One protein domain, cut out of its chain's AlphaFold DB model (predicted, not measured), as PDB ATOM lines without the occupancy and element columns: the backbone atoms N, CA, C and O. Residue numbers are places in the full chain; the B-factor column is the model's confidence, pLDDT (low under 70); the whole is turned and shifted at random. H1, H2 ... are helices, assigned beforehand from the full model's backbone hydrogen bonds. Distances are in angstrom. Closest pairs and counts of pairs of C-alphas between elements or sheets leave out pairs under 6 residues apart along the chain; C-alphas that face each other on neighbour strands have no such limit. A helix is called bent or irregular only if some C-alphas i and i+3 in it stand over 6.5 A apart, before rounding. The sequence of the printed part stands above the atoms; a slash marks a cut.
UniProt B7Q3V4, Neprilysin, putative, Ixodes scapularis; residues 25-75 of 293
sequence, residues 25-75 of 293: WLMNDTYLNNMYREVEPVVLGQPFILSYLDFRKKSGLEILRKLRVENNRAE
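What this domain is: This is residues 25 to 75 of the 293 residues of the protein "Neprilysin, putative" of Ixodes scapularis (UniProt B7Q3V4). A short helix, H1, stands crosswise to one long helix, H2, which makes the longest axis; a long loop, residues 37 to 47, joins them, and the tail after H2 folds back toward the first printed residue. The 51 residues hold two named helices, H1 then H2, and no named strand: all helix. The whole is loose, with a radius of gyration of the C-alphas of 13.3 A, and flat, spanning 40 by 25 by 13 A.

Where its parts are: H1, residues 29 to 36, begins at C-alpha 29 (265.344, 477.374, 327.938). H2, residues 48 to 68, is 32.7 A long and ends at C-alpha 68 (242.100, 467.447, 324.361). H2 is irregular, but only just: C-alphas 65 and 68 are 6.9 A apart.

How they stand to each other: H1 and H2 are close but not clearly touching; their closest C-alphas, of Tyr 36 and Lys 58, are 8.0 A apart. Their lines are about perpendicular, at 79 degrees. Every O i to N i+4 pair is within hydrogen-bond range in H1, and 15 of 17 in H2.

The domain as a whole: The C-alphas farthest apart, of Gly 45 and Glu 70, are 40.5 A apart. The printed part has no cut. The link from H1 to H2 is long. No printed residue is under 70 in pLDDT.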
ATOM      1  N   TRP A  25     263.098 472.405 320.022       89.88
ATOM      2  CA  TRP A  25     262.704 472.947 321.324       89.88
ATOM      3  C   TRP A  25     263.672 472.599 322.463       89.88
ATOM      4  O   TRP A  25     263.597 473.216 323.523       89.88
ATOM      5  N   LEU A  26     264.591 471.645 322.271       91.81
ATOM      6  CA  LEU A  26     265.565 471.248 323.289       91.81
ATOM      7  C   LEU A  26     266.531 472.385 323.642       91.81
ATOM      8  O   LEU A  26     266.976 472.465 324.778       91.81
ATOM      9  N   MET A  27     266.837 473.272 322.694       90.88
ATOM     10  CA  MET A  27     267.742 474.407 322.923       90.88
ATOM     11  C   MET A  27     267.000 475.671 323.389       90.88
ATOM     12  O   MET A  27     267.568 476.761 323.390       90.88
ATOM     13  N   ASN A  28     265.716 475.552 323.742       94.75
ATOM     14  CA  ASN A  28     264.886 476.662 324.194       94.75
ATOM     15  C   ASN A  28     264.652 476.568 325.708       94.75
ATOM     16  O   ASN A  28     263.761 475.850 326.169       94.75
ATOM     17  N   ASP A  29     265.418 477.349 326.472       95.44
ATOM     18  CA  ASP A  29     265.344 477.374 327.938       95.44
ATOM     19  C   ASP A  29     263.939 477.701 328.449       95.44
ATOM     20  O   ASP A  29     263.475 477.099 329.413       95.44
ATOM     21  N   THR A  30     263.212 478.608 327.792       96.19
ATOM     22  CA  THR A  30     261.830 478.945 328.173       96.19
ATOM     23  C   THR A  30     260.909 477.735 328.033       96.19
ATOM     24  O   THR A  30     260.085 477.475 328.912       96.19
ATOM     25  N   TYR A  31     261.057 476.971 326.947       92.38
ATOM     26  CA  TYR A  31     260.277 475.757 326.720       92.38
ATOM     27  C   TYR A  31     260.604 474.681 327.763       92.38
ATOM     28  O   TYR A  31     259.689 474.132 328.380       92.38
ATOM     29  N   LEU A  32     261.894 474.423 328.009       92.00
ATOM     30  CA  LEU A  32     262.338 473.445 329.005       92.00
ATOM     31  C   LEU A  32     261.914 473.837 330.425       92.00
ATOM     32  O   LEU A  32     261.323 473.025 331.135       92.00
ATOM     33  N   ASN A  33     262.125 475.091 330.823       92.50
ATOM     34  CA  ASN A  33     261.701 475.592 332.130       92.50
ATOM     35  C   ASN A  33     260.189 475.438 332.313       92.50
ATOM     36  O   ASN A  33     259.739 474.990 333.364       92.50
ATOM     37  N   ASN A  34     259.388 475.723 331.281       91.44
ATOM     38  CA  ASN A  34     257.942 475.511 331.342       91.44
ATOM     39  C   ASN A  34     257.566 474.018 331.427       91.44
ATOM     40  O   ASN A  34     256.636 473.664 332.157       91.44
ATOM     41  N   MET A  35     258.294 473.134 330.734       89.00
ATOM     42  CA  MET A  35     258.090 471.683 330.813       89.00
ATOM     43  C   MET A  35     258.310 471.155 332.237       89.00
ATOM     44  O   MET A  35     257.533 470.319 332.700       89.00
ATOM     45  N   TYR A  36     259.307 471.678 332.955       90.62
ATOM     46  CA  TYR A  36     259.669 471.230 334.305       90.62
ATOM     47  C   TYR A  36     259.148 472.121 335.443       90.62
ATOM     48  O   TYR A  36     259.384 471.802 336.600       90.62
ATOM     49  N   ARG A  37     258.374 473.176 335.158       91.12
ATOM     50  CA  ARG A  37     257.918 474.182 336.148       91.12
ATOM     51  C   ARG A  37     257.154 473.642 337.366       91.12
ATOM     52  O   ARG A  37     256.998 474.342 338.353       91.12
ATOM     53  N   GLU A  38     256.575 472.450 337.237       89.75
ATOM     54  CA  GLU A  38     255.767 471.774 338.265       89.75
ATOM     55  C   GLU A  38     256.535 470.629 338.944       89.75
ATOM     56  O   GLU A  38     255.942 469.852 339.691       89.75
ATOM     57  N   VAL A  39     257.826 470.478 338.638       92.06
ATOM     58  CA  VAL A  39     258.739 469.598 339.365       92.06
ATOM     59  C   VAL A  39     259.399 470.438 340.451       92.06
ATOM     60  O   VAL A  39     259.967 471.489 340.159       92.06
ATOM     61  N   GLU A  40     259.312 469.980 341.697       90.69
ATOM     62  CA  GLU A  40     259.951 470.658 342.824       90.69
ATOM     63  C   GLU A  40     261.483 470.695 342.653       90.69
ATOM     64  O   GLU A  40     262.065 469.785 342.045       90.69
ATOM     65  N   PRO A  41     262.172 471.725 343.184       89.69
ATOM     66  CA  PRO A  41     263.622 471.823 343.095       89.69
ATOM     67  C   PRO A  41     264.326 470.567 343.621       89.69
ATOM     68  O   PRO A  41     264.080 470.105 344.737       89.69
ATOM     69  N   VAL A  42     265.256 470.024 342.832       89.50
ATOM     70  CA  VAL A  42     266.046 468.868 343.259       89.50
ATOM     71  C   VAL A  42     267.161 469.332 344.203       89.50
ATOM     72  O   VAL A  42     268.150 469.913 343.765       89.50
ATOM     73  N   VAL A  43     267.010 469.068 345.502       91.94
ATOM     74  CA  VAL A  43     267.976 469.423 346.550       91.94
ATOM     75  C   VAL A  43     268.919 468.251 346.829       91.94
ATOM     76  O   VAL A  43     268.484 467.121 347.055       91.94
ATOM     77  N   LEU A  44     270.227 468.510 346.848       91.81
ATOM     78  CA  LEU A  44     271.220 467.506 347.240       91.81
ATOM     79  C   LEU A  44     271.005 467.074 348.699       91.81
ATOM     80  O   LEU A  44     270.839 467.907 349.584       91.81
ATOM     81  N   GLY A  45     271.024 465.763 348.948       92.25
ATOM     82  CA  GLY A  45     270.786 465.182 350.275       92.25
ATOM     83  C   GLY A  45     269.331 464.799 350.562       92.25
ATOM     84  O   GLY A  45     269.076 464.139 351.568       92.25
ATOM     85  N   GLN A  46     268.380 465.136 349.683       93.69
ATOM     86  CA  GLN A  46     267.002 464.660 349.822       93.69
ATOM     87  C   GLN A  46     266.858 463.177 349.431       93.69
ATOM     88  O   GLN A  46     267.605 462.687 348.576       93.69
ATOM     89  N   PRO A  47     265.869 462.450 349.984       95.44
ATOM     90  CA  PRO A  47     265.566 461.097 349.536       95.44
ATOM     91  C   PRO A  47     265.207 461.067 348.044       95.44
ATOM     92  O   PRO A  47     264.247 461.710 347.619       95.44
ATOM     93  N   PHE A  48     265.924 460.255 347.261       94.12
ATOM     94  CA  PHE A  48     265.708 460.096 345.813       94.12
ATOM     95  C   PHE A  48     264.242 459.824 345.439       94.12
ATOM     96  O   PHE A  48     263.758 460.294 344.409       94.12
ATOM     97  N   ILE A  49     263.523 459.085 346.290       95.38
ATOM     98  CA  ILE A  49     262.123 458.729 346.054       95.38
ATOM     99  C   ILE A  49     261.215 459.956 345.915       95.38
ATOM    100  O   ILE A  49     260.269 459.904 345.137       95.38
ATOM    101  N   LEU A  50     261.512 461.062 346.604       93.81
ATOM    102  CA  LEU A  50     260.703 462.278 346.523       93.81
ATOM    103  C   LEU A  50     260.825 462.907 345.134       93.81
ATOM    104  O   LEU A  50     259.821 463.042 344.440       93.81
ATOM    105  N   SER A  51     262.058 463.133 344.665       92.38
ATOM    106  CA  SER A  51     262.303 463.645 343.312       92.38
ATOM    107  C   SER A  51     261.699 462.733 342.246       92.38
ATOM    108  O   SER A  51     261.076 463.199 341.296       92.38
ATOM    109  N   TYR A  52     261.847 461.414 342.407       93.19
ATOM    110  CA  TYR A  52     261.258 460.447 341.486       93.19
ATOM    111  C   TYR A  52     259.730 460.570 341.425       93.19
ATOM    112  O   TYR A  52     259.166 460.612 340.330       93.19
ATOM    113  N   LEU A  53     259.049 460.649 342.572       94.25
ATOM    114  CA  LEU A  53     257.594 460.795 342.623       94.25
ATOM    115  C   LEU A  53     257.127 462.107 341.982       94.25
ATOM    116  O   LEU A  53     256.132 462.083 341.254       94.25
ATOM    117  N   ASP A  54     257.866 463.205 342.156       93.06
ATOM    118  CA  ASP A  54     257.555 464.487 341.515       93.06
ATOM    119  C   ASP A  54     257.660 464.402 339.989       93.06
ATOM    120  O   ASP A  54     256.718 464.763 339.275       93.06
ATOM    121  N   PHE A  55     258.742 463.809 339.466       93.44
ATOM    122  CA  PHE A  55     258.876 463.551 338.028       93.44
ATOM    123  C   PHE A  55     257.758 462.644 337.497       93.44
ATOM    124  O   PHE A  55     257.200 462.906 336.429       93.44
ATOM    125  N   ARG A  56     257.389 461.587 338.233       94.50
ATOM    126  CA  ARG A  56     256.311 460.667 337.831       94.50
ATOM    127  C   ARG A  56     254.948 461.350 337.827       94.50
ATOM    128  O   ARG A  56     254.192 461.168 336.870       94.50
ATOM    129  N   LYS A  57     254.643 462.149 338.851       93.88
ATOM    130  CA  LYS A  57     253.412 462.942 338.942       93.88
ATOM    131  C   LYS A  57     253.320 463.915 337.771       93.88
ATOM    132  O   LYS A  57     252.306 463.932 337.074       93.88
ATOM    133  N   LYS A  58     254.393 464.667 337.503       92.25
ATOM    134  CA  LYS A  58     254.452 465.598 336.371       92.25
ATOM    135  C   LYS A  58     254.289 464.882 335.032       92.25
ATOM    136  O   LYS A  58     253.465 465.300 334.223       92.25
ATOM    137  N   SER A  59     255.001 463.777 334.812       92.00
ATOM    138  CA  SER A  59     254.868 462.976 333.589       92.00
ATOM    139  C   SER A  59     253.427 462.494 333.370       92.00
ATOM    140  O   SER A  59     252.915 462.599 332.256       92.00
ATOM    141  N   GLY A  60     252.745 462.042 334.428       93.94
ATOM    142  CA  GLY A  60     251.333 461.661 334.361       93.94
ATOM    143  C   GLY A  60     250.415 462.830 333.996       93.94
ATOM    144  O   GLY A  60     249.573 462.697 333.109       93.94
ATOM    145  N   LEU A  61     250.602 463.996 334.626       93.00
ATOM    146  CA  LEU A  61     249.827 465.205 334.320       93.00
ATOM    147  C   LEU A  61     250.012 465.663 332.869       93.00
ATOM    148  O   LEU A  61     249.030 466.019 332.222       93.00
ATOM    149  N   GLU A  62     251.233 465.614 332.336       90.06
ATOM    150  CA  GLU A  62     251.502 465.963 330.935       90.06
ATOM    151  C   GLU A  62     250.804 465.021 329.950       90.06
ATOM    152  O   GLU A  62     250.263 465.476 328.943       90.06
ATOM    153  N   ILE A  63     250.743 463.719 330.247       90.44
ATOM    154  CA  ILE A  63     249.979 462.767 329.429       90.44
ATOM    155  C   ILE A  63     248.484 463.111 329.466       90.44
ATOM    156  O   ILE A  63     247.842 463.167 328.418       90.44
ATOM    157  N   LEU A  64     247.929 463.392 330.649       93.56
ATOM    158  CA  LEU A  64     246.507 463.722 330.800       93.56
ATOM    159  C   LEU A  64     246.131 465.040 330.108       93.56
ATOM    160  O   LEU A  64     245.063 465.133 329.502       93.56
ATOM    161  N   ARG A  65     247.012 466.046 330.137       92.00
ATOM    162  CA  ARG A  65     246.803 467.339 329.462       92.00
ATOM    163  C   ARG A  65     246.692 467.207 327.947       92.00
ATOM    164  O   ARG A  65     245.987 467.998 327.328       92.00
ATOM    165  N   LYS A  66     247.314 466.183 327.355       90.31
ATOM    166  CA  LYS A  66     247.237 465.916 325.912       90.31
ATOM    167  C   LYS A  66     245.884 465.365 325.454       90.31
ATOM    168  O   LYS A  66     245.631 465.355 324.258       90.31
ATOM    169  N   LEU A  67     244.985 464.958 326.358       93.19
ATOM    170  CA  LEU A  67     243.704 464.323 326.000       93.19
ATOM    171  C   LEU A  67     242.822 465.169 325.063       93.19
ATOM    172  O   LEU A  67     242.050 464.619 324.281       93.19
ATOM    173  N   ARG A  68     242.893 466.500 325.168       93.94
ATOM    174  CA  ARG A  68     242.100 467.447 324.361       93.94
ATOM    175  C   ARG A  68     242.960 468.306 323.435       93.94
ATOM    176  O   ARG A  68     242.483 469.311 322.925       93.94
ATOM    177  N   VAL A  69     244.219 467.919 323.249       91.25
ATOM    178  CA  VAL A  69     245.172 468.613 322.383       91.25
ATOM    179  C   VAL A  69     245.361 467.771 321.130       91.25
ATOM    180  O   VAL A  69     245.544 466.557 321.215       91.25
ATOM    181  N   GLU A  70     245.303 468.407 319.965       89.25
ATOM    182  CA  GLU A  70     245.568 467.718 318.706       89.25
ATOM    183  C   GLU A  70     247.020 467.228 318.639       89.25
ATOM    184  O   GLU A  70     247.955 467.877 319.113       89.25
ATOM    185  N   ASN A  71     247.216 466.056 318.041       84.31
ATOM    186  CA  ASN A  71     248.537 465.461 317.931       84.31
ATOM    187  C   ASN A  71     249.363 466.152 316.835       84.31
ATOM    188  O   ASN A  71     249.153 465.905 315.646       84.31
ATOM    189  N   ASN A  72     250.361 466.949 317.220       87.50
ATOM    190  CA  ASN A  72     251.354 467.450 316.274       87.50
ATOM    191  C   ASN A  72     252.442 466.395 316.018       87.50
ATOM    192  O   ASN A  72     253.408 466.254 316.773       87.50
ATOM    193  N   ARG A  73     252.321 465.687 314.892       86.50
ATOM    194  CA  ARG A  73     253.263 464.633 314.486       86.50
ATOM    195  C   ARG A  73     254.711 465.112 314.395       86.50
ATOM    196  O   ARG A  73     255.605 464.305 314.635       86.50
ATOM    197  N   ALA A  74     254.969 466.381 314.073       83.56
ATOM    198  CA  ALA A  74     256.328 466.915 313.960       83.56
ATOM    199  C   ALA A  74     257.013 467.056 315.332       83.56
ATOM    200  O   ALA A  74     258.201 466.767 315.466       83.56
ATOM    201  N   GLU A  75     256.254 467.372 316.381       83.88
ATOM    202  CA  GLU A  75     256.792 467.684 317.712       83.88
ATOM    203  C   GLU A  75     256.957 466.462 318.629       83.88
ATOM    204  O   GLU A  75     257.710 466.521 319.600       83.88
TER     205      GLU A  75